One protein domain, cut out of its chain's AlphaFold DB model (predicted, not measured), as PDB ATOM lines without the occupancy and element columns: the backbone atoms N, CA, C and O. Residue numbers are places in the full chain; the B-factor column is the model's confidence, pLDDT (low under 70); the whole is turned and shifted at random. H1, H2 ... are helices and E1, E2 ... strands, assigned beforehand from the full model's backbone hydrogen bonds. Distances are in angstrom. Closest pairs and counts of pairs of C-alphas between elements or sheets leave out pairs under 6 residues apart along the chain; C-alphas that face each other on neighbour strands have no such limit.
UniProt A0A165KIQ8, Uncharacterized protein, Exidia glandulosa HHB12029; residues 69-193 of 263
ATOM      1  N   PRO A  69      10.649  15.861 -20.706       59.25
ATOM      2  CA  PRO A  69      11.922  16.191 -20.057       59.25
ATOM      3  C   PRO A  69      12.424  17.612 -20.381       59.25
ATOM      4  O   PRO A  69      12.238  18.118 -21.487       59.25
ATOM      5  N   TYR A  70      13.133  18.245 -19.436       67.62
ATOM      6  CA  TYR A  70      13.953  19.428 -19.736       67.62
ATOM      7  C   TYR A  70      15.356  18.957 -20.123       67.62
ATOM      8  O   TYR A  70      16.254  18.896 -19.289       67.62
ATOM      9  N   SER A  71      15.552  18.615 -21.391       57.97
ATOM     10  CA  SER A  71      16.783  17.977 -21.876       57.97
ATOM     11  C   SER A  71      18.047  18.849 -21.784       57.97
ATOM     12  O   SER A  71      19.152  18.327 -21.905       57.97
ATOM     13  N   HIS A  72      17.934  20.160 -21.534       61.19
ATOM     14  CA  HIS A  72      19.077  21.083 -21.560       61.19
ATOM     15  C   HIS A  72      18.960  22.217 -20.538       61.19
ATOM     16  O   HIS A  72      18.943  23.396 -20.897       61.19
ATOM     17  N   ILE A  73      18.880  21.882 -19.251       59.72
ATOM     18  CA  ILE A  73      19.122  22.888 -18.212       59.72
ATOM     19  C   ILE A  73      20.643  23.061 -18.121       59.72
ATOM     20  O   ILE A  73      21.319  22.103 -17.742       59.72
ATOM     21  N   PRO A  74      21.211  24.221 -18.508       59.50
ATOM     22  CA  PRO A  74      22.649  24.435 -18.403       59.50
ATOM     23  C   PRO A  74      23.099  24.189 -16.961       59.50
ATOM     24  O   PRO A  74      22.365  24.507 -16.021       59.50
ATOM     25  N   ALA A  75      24.281  23.582 -16.815       53.16
ATOM     26  CA  ALA A  75      24.824  23.151 -15.533       53.16
ATOM     27  C   ALA A  75      24.704  24.260 -14.464       53.16
ATOM     28  O   ALA A  75      24.837  25.450 -14.769       53.16
ATOM     29  N   PRO A  76      24.397  23.885 -13.214       53.12
ATOM     30  CA  PRO A  76      23.672  24.708 -12.256       53.12
ATOM     31  C   PRO A  76      24.579  25.659 -11.490       53.12
ATOM     32  O   PRO A  76      24.333  25.881 -10.307       53.12
ATOM     33  N   GLU A  77      25.605  26.230 -12.115       52.88
ATOM     34  CA  GLU A  77      26.589  26.968 -11.335       52.88
ATOM     35  C   GLU A  77      26.034  28.184 -10.600       52.88
ATOM     36  O   GLU A  77      26.787  28.666  -9.788       52.88
ATOM     37  N   GLU A  78      24.745  28.583 -10.709       53.66
ATOM     38  CA  GLU A  78      24.096  29.388  -9.639       53.66
ATOM     39  C   GLU A  78      22.565  29.583  -9.686       53.66
ATOM     40  O   GLU A  78      22.009  30.340  -8.879       53.66
ATOM     41  N   ARG A  79      21.827  28.963 -10.617       61.22
ATOM     42  CA  ARG A  79      20.397  29.283 -10.798       61.22
ATOM     43  C   ARG A  79      19.490  28.197 -10.246       61.22
ATOM     44  O   ARG A  79      19.425  27.087 -10.762       61.22
ATOM     45  N   THR A  80      18.728  28.550  -9.213       68.19
ATOM     46  CA  THR A  80      17.602  27.730  -8.759       68.19
ATOM     47  C   THR A  80      16.426  27.991  -9.691       68.19
ATOM     48  O   THR A  80      15.767  29.030  -9.611       68.19
ATOM     49  N   VAL A  81      16.179  27.054 -10.600       72.19
ATOM     50  CA  VAL A  81      15.015  27.093 -11.486       72.19
ATOM     51  C   VAL A  81      13.840  26.466 -10.755       72.19
ATOM     52  O   VAL A  81      13.939  25.317 -10.317       72.19
ATOM     53  N   THR A  82      12.750  27.224 -10.597       77.56
ATOM     54  CA  THR A  82      11.551  26.761  -9.903       77.56
ATOM     55  C   THR A  82      10.354  26.557 -10.821       77.56
ATOM     56  O   THR A  82      10.030  27.388 -11.673       77.56
ATOM     57  N   LEU A  83       9.650  25.449 -10.602       78.12
ATOM     58  CA  LEU A  83       8.402  25.117 -11.284       78.12
ATOM     59  C   LEU A  83       7.245  25.159 -10.292       78.12
ATOM     60  O   LEU A  83       7.367  24.580  -9.212       78.12
ATOM     61  N   SER A  84       6.124  25.790 -10.658       78.88
ATOM     62  CA  SER A  84       4.875  25.613  -9.914       78.88
ATOM     63  C   SER A  84       3.975  24.622 -10.630       78.88
ATOM     64  O   SER A  84       3.633  24.804 -11.795       78.88
ATOM     65  N   VAL A  85       3.569  23.567  -9.936       77.81
ATOM     66  CA  VAL A  85       2.650  22.570 -10.492       77.81
ATOM     67  C   VAL A  85       1.345  22.616  -9.724       77.81
ATOM     68  O   VAL A  85       1.352  22.536  -8.496       77.81
ATOM     69  N   VAL A  86       0.236  22.734 -10.451       80.94
ATOM     70  CA  VAL A  86      -1.115  22.612  -9.908       80.94
ATOM     71  C   VAL A  86      -1.663  21.244 -10.290       80.94
ATOM     72  O   VAL A  86      -1.864  20.933 -11.465       80.94
ATOM     73  N   VAL A  87      -1.929  20.425  -9.279       78.00
ATOM     74  CA  VAL A  87      -2.473  19.075  -9.444       78.00
ATOM     75  C   VAL A  87      -3.909  19.076  -8.960       78.00
ATOM     76  O   VAL A  87      -4.158  19.436  -7.814       78.00
ATOM     77  N   ARG A  88      -4.871  18.674  -9.795       81.19
ATOM     78  CA  ARG A  88      -6.265  18.531  -9.349       81.19
ATOM     79  C   ARG A  88      -6.394  17.360  -8.382       81.19
ATOM     80  O   ARG A  88      -5.762  16.327  -8.575       81.19
ATOM     81  N   ARG A  89      -7.276  17.491  -7.388       79.19
ATOM     82  CA  ARG A  89      -7.516  16.451  -6.382       79.19
ATOM     83  C   ARG A  89      -7.841  15.099  -7.002       79.19
ATOM     84  O   ARG A  89      -7.182  14.142  -6.646       79.19
ATOM     85  N   ALA A  90      -8.791  15.031  -7.936       77.00
ATOM     86  CA  ALA A  90      -9.174  13.764  -8.567       77.00
ATOM     87  C   ALA A  90      -7.967  13.049  -9.203       77.00
ATOM     88  O   ALA A  90      -7.841  11.832  -9.131       77.00
ATOM     89  N   THR A  91      -7.043  13.818  -9.781       74.88
ATOM     90  CA  THR A  91      -5.815  13.282 -10.369       74.88
ATOM     91  C   THR A  91      -4.805  12.856  -9.306       74.88
ATOM     92  O   THR A  91      -4.163  11.821  -9.441       74.88
ATOM     93  N   ALA A  92      -4.689  13.616  -8.221       72.81
ATOM     94  CA  ALA A  92      -3.818  13.255  -7.113       72.81
ATOM     95  C   ALA A  92      -4.338  12.035  -6.327       72.81
ATOM     96  O   ALA A  92      -3.552  11.201  -5.900       72.81
ATOM     97  N   GLU A  93      -5.658  11.895  -6.178       78.62
ATOM     98  CA  GLU A  93      -6.310  10.709  -5.610       78.62
ATOM     99  C   GLU A  93      -6.046   9.472  -6.471       78.62
ATOM    100  O   GLU A  93      -5.790   8.400  -5.928       78.62
ATOM    101  N   LEU A  94      -6.021   9.625  -7.800       74.44
ATOM    102  CA  LEU A  94      -5.628   8.546  -8.704       74.44
ATOM    103  C   LEU A  94      -4.164   8.133  -8.490       74.44
ATOM    104  O   LEU A  94      -3.884   6.942  -8.389       74.44
ATOM    105  N   ALA A  95      -3.250   9.098  -8.340       69.38
ATOM    106  CA  ALA A  95      -1.840   8.828  -8.032       69.38
ATOM    107  C   ALA A  95      -1.637   8.164  -6.654       69.38
ATOM    108  O   ALA A  95      -0.625   7.501  -6.421       69.38
ATOM    109  N   LEU A  96      -2.602   8.337  -5.747       73.44
ATOM    110  CA  LEU A  96      -2.621   7.788  -4.391       73.44
ATOM    111  C   LEU A  96      -3.324   6.434  -4.270       73.44
ATOM    112  O   LEU A  96      -3.206   5.797  -3.214       73.44
ATOM    113  N   ALA A  97      -4.064   6.020  -5.303       77.06
ATOM    114  CA  ALA A  97      -4.872   4.813  -5.281       77.06
ATOM    115  C   ALA A  97      -4.001   3.582  -4.961       77.06
ATOM    116  O   ALA A  97      -2.867   3.504  -5.432       77.06
ATOM    117  N   PRO A  98      -4.506   2.590  -4.204       65.06
ATOM    118  CA  PRO A  98      -3.723   1.420  -3.789       65.06
ATOM    119  C   PRO A  98      -3.037   0.706  -4.962       65.06
ATOM    120  O   PRO A  98      -1.878   0.319  -4.861       65.06
ATOM    121  N   ASN A  99      -3.719   0.624  -6.106       60.34
ATOM    122  CA  ASN A  99      -3.190  -0.009  -7.314       60.34
ATOM    123  C   ASN A  99      -2.106   0.841  -7.999       60.34
ATOM    124  O   ASN A  99      -1.201   0.288  -8.610       60.34
ATOM    125  N   ALA A 100      -2.142   2.170  -7.851       56.12
ATOM    126  CA  ALA A 100      -1.076   3.064  -8.310       56.12
ATOM    127  C   ALA A 100       0.186   2.975  -7.429       56.12
ATOM    128  O   ALA A 100       1.269   3.362  -7.860       56.12
ATOM    129  N   ARG A 101       0.064   2.431  -6.207       54.31
ATOM    130  CA  ARG A 101       1.196   2.144  -5.308       54.31
ATOM    131  C   ARG A 101       1.856   0.793  -5.575       54.31
ATOM    132  O   ARG A 101       2.913   0.537  -5.008       54.31
ATOM    133  N   ALA A 102       1.237  -0.075  -6.380       53.12
ATOM    134  CA  ALA A 102       1.777  -1.401  -6.673       53.12
ATOM    135  C   ALA A 102       3.019  -1.334  -7.576       53.12
ATOM    136  O   ALA A 102       3.877  -2.208  -7.491       53.12
ATOM    137  N   ASP A 103       3.141  -0.277  -8.384       62.12
ATOM    138  CA  ASP A 103       4.353   0.000  -9.147       62.12
ATOM    139  C   ASP A 103       4.566   1.519  -9.292       62.12
ATOM    140  O   ASP A 103       4.241   2.101 -10.330       62.12
ATOM    141  N   PRO A 104       5.023   2.212  -8.231       64.88
ATOM    142  CA  PRO A 104       5.185   3.654  -8.288       64.88
ATOM    143  C   PRO A 104       6.243   3.983  -9.343       64.88
ATOM    144  O   PRO A 104       7.381   3.502  -9.275       64.88
ATOM    145  N   SER A 105       5.873   4.821 -10.318       82.88
ATOM    146  CA  SER A 105       6.835   5.478 -11.209       82.88
ATOM    147  C   SER A 105       7.568   6.534 -10.393       82.88
ATOM    148  O   SER A 105       7.284   7.723 -10.481       82.88
ATOM    149  N   LEU A 106       8.423   6.079  -9.484       91.62
ATOM    150  CA  LEU A 106       9.157   6.912  -8.554       91.62
ATOM    151  C   LEU A 106      10.597   6.418  -8.509       91.62
ATOM    152  O   LEU A 106      10.880   5.329  -8.008       91.62
ATOM    153  N   TRP A 107      11.503   7.240  -9.020       93.31
ATOM    154  CA  TRP A 107      12.913   6.918  -9.189       93.31
ATOM    155  C   TRP A 107      13.769   7.960  -8.463       93.31
ATOM    156  O   TRP A 107      13.555   9.163  -8.602       93.31
ATOM    157  N   GLY A 108      14.735   7.506  -7.664       93.94
ATOM    158  CA  GLY A 108      15.557   8.370  -6.812       93.94
ATOM    159  C   GLY A 108      14.963   8.620  -5.427       93.94
ATOM    160  O   GLY A 108      14.236   7.798  -4.888       93.94
ATOM    161  N   GLY A 109      15.267   9.757  -4.813       93.62
ATOM    162  CA  GLY A 109      14.640  10.187  -3.561       93.62
ATOM    163  C   GLY A 109      15.292   9.685  -2.268       93.62
ATOM    164  O   GLY A 109      14.731   9.930  -1.193       93.62
ATOM    165  N   ALA A 110      16.452   9.025  -2.321       92.50
ATOM    166  CA  ALA A 110      17.262   8.805  -1.124       92.50
ATOM    167  C   ALA A 110      17.907  10.101  -0.623       92.50
ATOM    168  O   ALA A 110      18.186  11.024  -1.384       92.50
ATOM    169  N   ALA A 111      18.166  10.153   0.682       81.94
ATOM    170  CA  ALA A 111      18.768  11.301   1.360       81.94
ATOM    171  C   ALA A 111      20.308  11.338   1.245       81.94
ATOM    172  O   ALA A 111      20.986  11.834   2.138       81.94
ATOM    173  N   SER A 112      20.883  10.778   0.176       66.88
ATOM    174  CA  SER A 112      22.342  10.697  -0.014       66.88
ATOM    175  C   SER A 112      22.989  12.033  -0.400       66.88
ATOM    176  O   SER A 112      24.208  12.131  -0.479       66.88
ATOM    177  N   GLN A 113      22.177  13.054  -0.657       64.56
ATOM    178  CA  GLN A 113      22.563  14.443  -0.884       64.56
ATOM    179  C   GLN A 113      21.755  15.323   0.088       64.56
ATOM    180  O   GLN A 113      20.774  14.829   0.649       64.56
ATOM    181  N   PRO A 114      22.093  16.611   0.313       74.00
ATOM    182  CA  PRO A 114      21.294  17.491   1.186       74.00
ATOM    183  C   PRO A 114      19.796  17.557   0.819       74.00
ATOM    184  O   PRO A 114      18.989  18.043   1.609       74.00
ATOM    185  N   ALA A 115      19.422  17.058  -0.361       85.62
ATOM    186  CA  ALA A 115      18.071  16.976  -0.875       85.62
ATOM    187  C   ALA A 115      17.712  15.562  -1.362       85.62
ATOM    188  O   ALA A 115      18.568  14.792  -1.797       85.62
ATOM    189  N   ARG A 116      16.406  15.260  -1.363       93.00
ATOM    190  CA  ARG A 116      15.839  14.098  -2.062       93.00
ATOM    191  C   ARG A 116      15.575  14.486  -3.517       93.00
ATOM    192  O   ARG A 116      14.679  15.290  -3.777       93.00
ATOM    193  N   VAL A 117      16.356  13.916  -4.430       93.12
ATOM    194  CA  VAL A 117      16.308  14.210  -5.870       93.12
ATOM    195  C   VAL A 117      15.637  13.061  -6.618       93.12
ATOM    196  O   VAL A 117      15.988  11.901  -6.407       93.12
ATOM    197  N   TYR A 118      14.685  13.394  -7.481       93.19
ATOM    198  CA  TYR A 118      13.893  12.472  -8.291       93.19
ATOM    199  C   TYR A 118      14.185  12.689  -9.774       93.19
ATOM    200  O   TYR A 118      14.467  13.818 -10.176       93.19
ATOM    201  N   THR A 119      14.100  11.640 -10.586       91.69
ATOM    202  CA  THR A 119      14.169  11.789 -12.051       91.69
ATOM    203  C   THR A 119      12.882  12.410 -12.590       91.69
ATOM    204  O   THR A 119      11.843  12.346 -11.932       91.69
ATOM    205  N   ASP A 120      12.911  12.988 -13.786       89.75
ATOM    206  CA  ASP A 120      11.710  13.505 -14.454       89.75
ATOM    207  C   ASP A 120      10.703  12.421 -14.889       89.75
ATOM    208  O   ASP A 120       9.527  12.735 -15.060       89.75
ATOM    209  N   ASP A 121      11.110  11.149 -14.935       87.75
ATOM    210  CA  ASP A 121      10.209   9.985 -15.026       87.75
ATOM    211  C   ASP A 121       9.378   9.746 -13.745       87.75
ATOM    212  O   ASP A 121       8.493   8.880 -13.700       87.75
ATOM    213  N   SER A 122       9.667  10.479 -12.665       90.94
ATOM    214  CA  SER A 122       8.954  10.340 -11.400       90.94
ATOM    215  C   SER A 122       7.635  11.106 -11.376       90.94
ATOM    216  O   SER A 122       7.556  12.279 -11.745       90.94
ATOM    217  N   ASP A 123       6.601  10.490 -10.808       89.62
ATOM    218  CA  ASP A 123       5.360  11.188 -10.500       89.62
ATOM    219  C   ASP A 123       5.598  12.278  -9.440       89.62
ATOM    220  O   ASP A 123       5.983  12.001  -8.301       89.62
ATOM    221  N   VAL A 124       5.349  13.540  -9.799       90.38
ATOM    222  CA  VAL A 124       5.634  14.685  -8.917       90.38
ATOM    223  C   VAL A 124       4.798  14.692  -7.633       90.38
ATOM    224  O   VAL A 124       5.254  15.219  -6.617       90.38
ATOM    225  N   VAL A 125       3.589  14.116  -7.641       89.69
ATOM    226  CA  VAL A 125       2.731  14.021  -6.449       89.69
ATOM    227  C   VAL A 125       3.280  12.950  -5.519       89.69
ATOM    228  O   VAL A 125       3.466  13.217  -4.331       89.69
ATOM    229  N   GLN A 126       3.593  11.769  -6.054       90.38
ATOM    230  CA  GLN A 126       4.214  10.693  -5.290       90.38
ATOM    231  C   GLN A 126       5.580  11.122  -4.753       90.38
ATOM    232  O   GLN A 126       5.867  10.861  -3.593       90.38
ATOM    233  N   ALA A 127       6.384  11.865  -5.518       93.44
ATOM    234  CA  ALA A 127       7.643  12.446  -5.054       93.44
ATOM    235  C   ALA A 127       7.444  13.455  -3.910       93.44
ATOM    236  O   ALA A 127       8.207  13.470  -2.936       93.44
ATOM    237  N   ALA A 128       6.400  14.286  -3.977       93.50
ATOM    238  CA  ALA A 128       6.065  15.225  -2.906       93.50
ATOM    239  C   ALA A 128       5.620  14.510  -1.622       93.50
ATOM    240  O   ALA A 128       5.993  14.931  -0.527       93.50
ATOM    241  N   ILE A 129       4.881  13.408  -1.749       91.81
ATOM    242  CA  ILE A 129       4.475  12.575  -0.612       91.81
ATOM    243  C   ILE A 129       5.668  11.806  -0.048       91.81
ATOM    244  O   ILE A 129       5.943  11.878   1.145       91.81
ATOM    245  N   HIS A 130       6.441  11.153  -0.913       92.81
ATOM    246  CA  HIS A 130       7.626  10.385  -0.547       92.81
ATOM    247  C   HIS A 130       8.683  11.241   0.169       92.81
ATOM    248  O   HIS A 130       9.314  10.795   1.129       92.81
ATOM    249  N   SER A 131       8.844  12.504  -0.244       94.00
ATOM    250  CA  SER A 131       9.722  13.470   0.436       94.00
ATOM    251  C   SER A 131       9.167  14.007   1.760       94.00
ATOM    252  O   SER A 131       9.871  14.751   2.442       94.00
ATOM    253  N   GLY A 132       7.928  13.671   2.128       93.88
ATOM    254  CA  GLY A 132       7.241  14.214   3.302       93.88
ATOM    255  C   GLY A 132       6.836  15.683   3.151       93.88
ATOM    256  O   GLY A 132       6.515  16.340   4.139       93.88
ATOM    257  N   ARG A 133       6.871  16.234   1.931       94.94
ATOM    258  CA  ARG A 133       6.503  17.632   1.650       94.94
ATOM    259  C   ARG A 133       5.006  17.808   1.432       94.94
ATOM    260  O   ARG A 133       4.509  18.916   1.602       94.94
ATOM    261  N   LEU A 134       4.297  16.748   1.055       92.75
ATOM    262  CA  LEU A 134       2.848  16.724   0.887       92.75
ATOM    263  C   LEU A 134       2.268  15.559   1.703       92.75
ATOM    264  O   LEU A 134       2.741  14.438   1.549       92.75
ATOM    265  N   PRO A 135       1.254  15.764   2.557       91.62
ATOM    266  CA  PRO A 135       0.655  14.651   3.283       91.62
ATOM    267  C   PRO A 135      -0.120  13.748   2.315       91.62
ATOM    268  O   PRO A 135      -0.852  14.250   1.454       91.62
ATOM    269  N   ALA A 136       0.008  12.430   2.491       88.31
ATOM    270  CA  ALA A 136      -0.650  11.424   1.651       88.31
ATOM    271  C   ALA A 136      -2.185  11.510   1.696       88.31
ATOM    272  O   ALA A 136      -2.851  11.179   0.722       88.31
ATOM    273  N   ASN A 137      -2.745  11.986   2.812       87.56
ATOM    274  CA  ASN A 137      -4.180  12.183   2.976       87.56
ATOM    275  C   ASN A 137      -4.526  13.669   2.775       87.56
ATOM    276  O   ASN A 137      -4.251  14.480   3.666       87.56
ATOM    277  N   PRO A 138      -5.105  14.062   1.624       85.00
ATOM    278  CA  PRO A 138      -5.537  15.437   1.416       85.00
ATOM    279  C   PRO A 138      -6.672  15.819   2.380       85.00
ATOM    280  O   PRO A 138      -7.581  15.015   2.610       85.00
ATOM    281  N   PRO A 139      -6.707  17.063   2.891       85.38
ATOM    282  CA  PRO A 139      -7.878  17.589   3.588       85.38
ATOM    283  C   PRO A 139      -9.130  17.510   2.707       85.38
ATOM    284  O   PRO A 139      -9.064  17.770   1.505       85.38
ATOM    285  N   PHE A 140     -10.303  17.259   3.299       79.88
ATOM    286  CA  PHE A 140     -11.562  17.154   2.544       79.88
ATOM    287  C   PHE A 140     -11.893  18.415   1.724       79.88
ATOM    288  O   PHE A 140     -12.499  18.324   0.659       79.88
ATOM    289  N   VAL A 141     -11.463  19.590   2.183       81.62
ATOM    290  CA  VAL A 141     -11.675  20.870   1.489       81.62
ATOM    291  C   VAL A 141     -10.682  21.125   0.355       81.62
ATOM    292  O   VAL A 141     -10.894  22.029  -0.454       81.62
ATOM    293  N   ALA A 142      -9.594  20.356   0.277       82.88
ATOM    294  CA  ALA A 142      -8.591  20.546  -0.754       82.88
ATOM    295  C   ALA A 142      -9.175  20.206  -2.128       82.88
ATOM    296  O   ALA A 142      -9.907  19.230  -2.296       82.88
ATOM    297  N   ARG A 143      -8.843  21.022  -3.125       81.81
ATOM    298  CA  ARG A 143      -9.207  20.821  -4.533       81.81
ATOM    299  C   ARG A 143      -7.977  20.657  -5.410       81.81
ATOM    300  O   ARG A 143      -8.083  20.036  -6.469       81.81
ATOM    301  N   CYS A 144      -6.831  21.182  -4.981       86.00
ATOM    302  CA  CYS A 144      -5.572  21.065  -5.698       86.00
ATOM    303  C   CYS A 144      -4.372  20.890  -4.759       86.00
ATOM    304  O   CYS A 144      -4.433  21.290  -3.598       86.00
ATOM    305  N   ALA A 145      -3.268  20.359  -5.279       86.19
ATOM    306  CA  ALA A 145      -1.939  20.519  -4.696       86.19
ATOM    307  C   ALA A 145      -1.158  21.579  -5.481       86.19
ATOM    308  O   ALA A 145      -1.261  21.633  -6.706       86.19
ATOM    309  N   VAL A 146      -0.386  22.406  -4.777       88.06
ATOM    310  CA  VAL A 146       0.585  23.340  -5.363       88.06
ATOM    311  C   VAL A 146       1.978  22.897  -4.944       88.06
ATOM    312  O   VAL A 146       2.253  22.821  -3.745       88.06
ATOM    313  N   LEU A 147       2.833  22.603  -5.921       89.81
ATOM    314  CA  LEU A 147       4.205  22.146  -5.707       89.81
ATOM    315  C   LEU A 147       5.182  23.206  -6.216       89.81
ATOM    316  O   LEU A 147       4.971  23.742  -7.296       89.81
ATOM    317  N   GLU A 148       6.239  23.483  -5.456       89.81
ATOM    318  CA  GLU A 148       7.415  24.251  -5.869       89.81
ATOM    319  C   GLU A 148       8.573  23.263  -6.037       89.81
ATOM    320  O   GLU A 148       9.033  22.671  -5.055       89.81
ATOM    321  N   LEU A 149       9.011  23.055  -7.278       90.00
ATOM    322  CA  LEU A 149      10.094  22.125  -7.606       90.00
ATOM    323  C   LEU A 149      11.374  22.901  -7.894       90.00
ATOM    324  O   LEU A 149      11.292  23.923  -8.562       90.00
ATOM    325  N   ARG A 150      12.531  22.409  -7.454       88.19
ATOM    326  CA  ARG A 150      13.851  22.829  -7.945       88.19
ATOM    327  C   ARG A 150      14.299  21.849  -9.011       88.19
ATOM    328  O   ARG A 150      14.302  20.653  -8.745       88.19
ATOM    329  N   LEU A 151      14.707  22.341 -10.172       87.12
ATOM    330  CA  LEU A 151      15.295  21.488 -11.202       87.12
ATOM    331  C   LEU A 151      16.797  21.306 -10.960       87.12
ATOM    332  O   LEU A 151      17.495  22.250 -10.581       87.12
ATOM    333  N   TRP A 152      17.264  20.085 -11.170       84.56
ATOM    334  CA  TRP A 152      18.649  19.651 -11.061       84.56
ATOM    335  C   TRP A 152      19.163  19.256 -12.451       84.56
ATOM    336  O   TRP A 152      18.378  18.753 -13.263       84.56
ATOM    337  N   PRO A 153      20.458  19.487 -12.742       79.38
ATOM    338  CA  PRO A 153      21.080  18.885 -13.916       79.38
ATOM    339  C   PRO A 153      21.038  17.361 -13.793       79.38
ATOM    340  O   PRO A 153      20.813  16.824 -12.703       79.38
ATOM    341  N   ASP A 154      21.322  16.676 -14.896       75.31
ATOM    342  CA  ASP A 154      21.499  15.235 -14.837       75.31
ATOM    343  C   ASP A 154      22.621  14.846 -13.855       75.31
ATOM    344  O   ASP A 154      23.679  15.478 -13.770       75.31
ATOM    345  N   THR A 155      22.367  13.782 -13.103       75.81
ATOM    346  CA  THR A 155      23.318  13.102 -12.238       75.81
ATOM    347  C   THR A 155      23.384  11.633 -12.638       75.81
ATOM    348  O   THR A 155      22.380  11.004 -12.951       75.81
ATOM    349  N   ALA A 156      24.571  11.033 -12.563       74.81
ATOM    350  CA  ALA A 156      24.764   9.660 -13.028       74.81
ATOM    351  C   ALA A 156      24.012   8.588 -12.208       74.81
ATOM    352  O   ALA A 156      23.980   7.428 -12.623       74.81
ATOM    353  N   ARG A 157      23.504   8.919 -11.009       88.38
ATOM    354  CA  ARG A 157      22.882   7.955 -10.087       88.38
ATOM    355  C   ARG A 157      21.804   8.602  -9.224       88.38
ATOM    356  O   ARG A 157      22.080   9.563  -8.512       88.38
ATOM    357  N   TYR A 158      20.641   7.957  -9.170       92.31
ATOM    358  CA  TYR A 158      19.525   8.343  -8.307       92.31
ATOM    359  C   TYR A 158      19.182   7.190  -7.362       92.31
ATOM    360  O   TYR A 158      18.409   6.304  -7.727       92.31
ATOM    361  N   PRO A 159      19.761   7.142  -6.154       93.44
ATOM    362  CA  PRO A 159      19.450   6.088  -5.197       93.44
ATOM    363  C   PRO A 159      17.987   6.163  -4.741       93.44
ATOM    364  O   PRO A 159      17.485   7.232  -4.392       93.44
ATOM    365  N   GLY A 160      17.315   5.012  -4.745       93.25
ATOM    366  CA  GLY A 160      15.970   4.827  -4.213       93.25
ATOM    367  C   GLY A 160      15.963   4.748  -2.688       93.25
ATOM    368  O   GLY A 160      16.981   4.466  -2.054       93.25
ATOM    369  N   ALA A 161      14.804   4.984  -2.087       94.06
ATOM    370  CA  ALA A 161      14.595   4.933  -0.651       94.06
ATOM    371  C   ALA A 161      13.146   4.575  -0.315       94.06
ATOM    372  O   ALA A 161      12.292   4.390  -1.177       94.06
ATOM    373  N   VAL A 162      12.886   4.453   0.980       92.00
ATOM    374  CA  VAL A 162      11.530   4.415   1.513       92.00
ATOM    375  C   VAL A 162      11.152   5.835   1.952       92.00
ATOM    376  O   VAL A 162      12.002   6.611   2.415       92.00
ATOM    377  N   ALA A 163       9.880   6.180   1.767       87.69
ATOM    378  CA  ALA A 163       9.293   7.428   2.227       87.69
ATOM    379  C   ALA A 163       9.468   7.589   3.737       87.69
ATOM    380  O   ALA A 163       9.601   6.613   4.475       87.69
ATOM    381  N   VAL A 164       9.412   8.838   4.202       84.94
ATOM    382  CA  VAL A 164       9.537   9.163   5.634       84.94
ATOM    383  C   VAL A 164       8.482   8.441   6.481       84.94
ATOM    384  O   VAL A 164       8.777   8.022   7.595       84.94
ATOM    385  N   ASP A 165       7.275   8.264   5.950       84.12
ATOM    386  CA  ASP A 165       6.154   7.595   6.618       84.12
ATOM    387  C   ASP A 165       6.040   6.094   6.289       84.12
ATOM    388  O   ASP A 165       5.073   5.448   6.686       84.12
ATOM    389  N   GLY A 166       6.991   5.530   5.535       86.69
ATOM    390  CA  GLY A 166       6.951   4.132   5.101       86.69
ATOM    391  C   GLY A 166       5.923   3.819   4.006       86.69
ATOM    392  O   GLY A 166       5.843   2.672   3.572       86.69
ATOM    393  N   SER A 167       5.141   4.801   3.543       85.06
ATOM    394  CA  SER A 167       3.972   4.557   2.684       85.06
ATOM    395  C   SER A 167       4.309   4.303   1.214       85.06
ATOM    396  O   SER A 167       3.523   3.672   0.503       85.06
ATOM    397  N   LEU A 168       5.457   4.802   0.754       89.44
ATOM    398  CA  LEU A 168       5.927   4.703  -0.626       89.44
ATOM    399  C   LEU A 168       7.381   4.236  -0.649       89.44
ATOM    400  O   LEU A 168       8.181   4.610   0.207       89.44
ATOM    401  N   LYS A 169       7.732   3.454  -1.665       92.44
ATOM    402  CA  LYS A 169       9.106   3.041  -1.948       92.44
ATOM    403  C   LYS A 169       9.479   3.529  -3.337       92.44
ATOM    404  O   LYS A 169       8.746   3.272  -4.287       92.44
ATOM    405  N   SER A 170      10.610   4.208  -3.455       93.44
ATOM    406  CA  SER A 170      11.185   4.589  -4.736       93.44
ATOM    407  C   SER A 170      12.256   3.596  -5.188       93.44
ATOM    408  O   SER A 170      12.901   2.908  -4.387       93.44
ATOM    409  N   LYS A 171      12.442   3.508  -6.503       94.38
ATOM    410  CA  LYS A 171      13.445   2.663  -7.149       94.38
ATOM    411  C   LYS A 171      14.751   3.434  -7.324       94.38
ATOM    412  O   LYS A 171      14.751   4.652  -7.484       94.38
ATOM    413  N   SER A 172      15.868   2.716  -7.318       93.50
ATOM    414  CA  SER A 172      17.150   3.298  -7.715       93.50
ATOM    415  C   SER A 172      17.258   3.357  -9.234       93.50
ATOM    416  O   SER A 172      16.879   2.406  -9.916       93.50
ATOM    417  N   TRP A 173      17.855   4.425  -9.746       91.81
ATOM    418  CA  TRP A 173      18.298   4.535 -11.129       91.81
ATOM    419  C   TRP A 173      19.829   4.537 -11.154       91.81
ATOM    420  O   TRP A 173      20.471   5.499 -10.729       91.81
ATOM    421  N   ASN A 174      20.419   3.421 -11.589       89.56
ATOM    422  CA  ASN A 174      21.869   3.167 -11.525       89.56
ATOM    423  C   ASN A 174      22.588   3.362 -12.874       89.56
ATOM    424  O   ASN A 174      23.720   2.903 -13.034       89.56
ATOM    425  N   ALA A 175      21.931   4.004 -13.838       87.44
ATOM    426  CA  ALA A 175      22.471   4.315 -15.158       87.44
ATOM    427  C   ALA A 175      22.511   5.839 -15.372       87.44
ATOM    428  O   ALA A 175      21.764   6.553 -14.705       87.44
ATOM    429  N   PRO A 176      23.328   6.354 -16.308       83.69
ATOM    430  CA  PRO A 176      23.168   7.723 -16.790       83.69
ATOM    431  C   PRO A 176      21.717   7.972 -17.222       83.69
ATOM    432  O   PRO A 176      21.070   7.073 -17.766       83.69
ATOM    433  N   HIS A 177      21.195   9.160 -16.948       82.44
ATOM    434  CA  HIS A 177      19.807   9.513 -17.210       82.44
ATOM    435  C   HIS A 177      19.777  10.692 -18.178       82.44
ATOM    436  O   HIS A 177      20.348  11.733 -17.921       82.44
ATOM    437  N   ASP A 178      19.129  10.569 -19.330       75.44
ATOM    438  CA  ASP A 178      19.167  11.628 -20.347       75.44
ATOM    439  C   ASP A 178      18.112  12.733 -20.145       75.44
ATOM    440  O   ASP A 178      17.826  13.508 -21.060       75.44
ATOM    441  N   GLY A 179      17.547  12.822 -18.939       80.06
ATOM    442  CA  GLY A 179      16.521  13.789 -18.553       80.06
ATOM    443  C   GLY A 179      16.925  14.676 -17.377       80.06
ATOM    444  O   GLY A 179      17.985  14.528 -16.762       80.06
ATOM    445  N   ALA A 180      16.041  15.610 -17.047       85.50
ATOM    446  CA  ALA A 180      16.227  16.462 -15.883       85.50
ATOM    447  C   ALA A 180      15.944  15.684 -14.598       85.50
ATOM    448  O   ALA A 180      15.248  14.671 -14.582       85.50
ATOM    449  N   ALA A 181      16.424  16.223 -13.489       89.31
ATOM    450  CA  ALA A 181      16.007  15.781 -12.176       89.31
ATOM    451  C   ALA A 181      15.322  16.921 -11.430       89.31
ATOM    452  O   ALA A 181      15.437  18.094 -11.794       89.31
ATOM    453  N   PHE A 182      14.577  16.595 -10.382       91.75
ATOM    454  CA  PHE A 182      13.924  17.598  -9.564       91.75
ATOM    455  C   PHE A 182      13.936  17.255  -8.079       91.75
ATOM    456  O   PHE A 182      13.951  16.104  -7.654       91.75
ATOM    457  N   GLU A 183      13.888  18.301  -7.271       92.75
ATOM    458  CA  GLU A 183      13.674  18.248  -5.834       92.75
ATOM    459  C   GLU A 183      12.357  18.953  -5.515       92.75
ATOM    460  O   GLU A 183      12.062  20.029  -6.040       92.75
ATOM    461  N   VAL A 184      11.574  18.382  -4.602       93.88
ATOM    462  CA  VAL A 184      10.378  19.044  -4.078       93.88
ATOM    463  C   VAL A 184      10.784  19.980  -2.937       93.88
ATOM    464  O   VAL A 184      11.058  19.536  -1.820       93.88
ATOM    465  N   LEU A 185      10.794  21.289  -3.202       92.62
ATOM    466  CA  LEU A 185      11.119  22.301  -2.192       92.62
ATOM    467  C   LEU A 185       9.953  22.501  -1.225       92.62
ATOM    468  O   LEU A 185      10.130  22.544  -0.005       92.62
ATOM    469  N   ARG A 186       8.747  22.655  -1.780       92.88
ATOM    470  CA  ARG A 186       7.509  22.888  -1.032       92.88
ATOM    471  C   ARG A 186       6.350  22.209  -1.735       92.88
ATOM    472  O   ARG A 186       6.272  22.219  -2.959       92.88
ATOM    473  N   ALA A 187       5.416  21.679  -0.964       93.62
ATOM    474  CA  ALA A 187       4.147  21.210  -1.485       93.62
ATOM    475  C   ALA A 187       3.052  21.492  -0.457       93.62
ATOM    476  O   ALA A 187       3.293  21.480   0.749       93.62
ATOM    477  N   ARG A 188       1.849  21.820  -0.926       93.31
ATOM    478  CA  ARG A 188       0.687  21.983  -0.047       93.31
ATOM    479  C   ARG A 188      -0.608  21.706  -0.779       93.31
ATOM    480  O   ARG A 188      -0.758  22.056  -1.950       93.31
ATOM    481  N   TRP A 189      -1.564  21.158  -0.048       90.44
ATOM    482  CA  TRP A 189      -2.956  21.116  -0.468       90.44
ATOM    483  C   TRP A 189      -3.594  22.503  -0.343       90.44
ATOM    484  O   TRP A 189      -3.304  23.248   0.591       90.44
ATOM    485  N   THR A 190      -4.468  22.854  -1.281       87.81
ATOM    486  CA  THR A 190      -5.230  24.105  -1.281       87.81
ATOM    487  C   THR A 190      -6.668  23.860  -1.732       87.81
ATOM    488  O   THR A 190      -6.929  23.028  -2.608       87.81
ATOM    489  N   SER A 191      -7.615  24.568  -1.118       84.56
ATOM    490  CA  SER A 191      -9.014  24.646  -1.558       84.56
ATOM    491  C   SER A 191      -9.189  25.628  -2.720       84.56
ATOM    492  O   SER A 191     -10.083  25.452  -3.549       84.56
ATOM    493  N   GLU A 192      -8.314  26.633  -2.817       80.38
ATOM    494  CA  GLU A 192      -8.334  27.628  -3.881       80.38
ATOM    495  C   GLU A 192      -7.718  27.065  -5.159       80.38
ATOM    496  O   GLU A 192      -6.504  26.862  -5.258       80.38
ATOM    497  N   VAL A 193      -8.544  26.922  -6.192       65.88
ATOM    498  CA  VAL A 193      -8.051  26.937  -7.567       65.88
ATOM    499  C   VAL A 193      -7.756  28.400  -7.886       65.88
ATOM    500  O   VAL A 193      -8.636  29.120  -8.357       65.88
TER     501      VAL A 193
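AT A GLANCE: This is residues 69 to 193 of the 263 residues of an uncharacterized protein of Exidia glandulosa HHB12029 (UniProt A0A165KIQ8). With little regular structure, the domain is a strongly twisted sheet with H3 packed on it and loops, among them residues 159 to 171, beyond H3. The 125 printed residues include E1, H1, H2, E2, H3, E3, E4, mixed class; the antiparallel sheet runs E1 - E3 - E4 - E2. It is compact, radius of gyration of the C-alphas 14.1 A, spans 41 by 29 by 23 A.

HOW THE PARTS SIT: E3, residues 144 to 152, is antiparallel to E1, residues 81 to 88 (N 85 to O 147, 3.0 A), and forms a hairpin with E4, residues 181 to 190 (N 148 to O 186, 2.8 A). E2, residues 117 to 119, is antiparallel to E4 (N 118 to O 182, 2.8 A). H3, residues 124 to 130, is on the sheet; its closest C-alphas to E4 are Ala 128 and Val 184, 5.9 A. E2, H3, E3 form a split strand-helix-strand unit, two strands of one sheet joined through a helix, with E4 between them in the sheet; its crossover is right-handed. H1, residues 89 to 96, only grazes the sheet and touches H3 (C-alphas Ala 92 and Val 125, 6.6 A). H2, residues 98 to 101, is not on the sheet. In H1 and H3 every O i to N i+4 pair is within hydrogen-bond range; H2 is too short.

IN THESE COORDINATES: E1 begins at C-alpha 81 (15.015, 27.093, -11.486) and spans 23.0 A, E3 24.8 A. E4, 25.3 A, bends by 61 degrees at residue 185 and ends at C-alpha 190 (-5.230, 24.105, -1.281).

THE WHOLE: The printed part has no cut. Links H2 to E2, H3 to E3 and E3 to E4 are long. pLDDT is under 70 in 23 residues, among them 69 to 80.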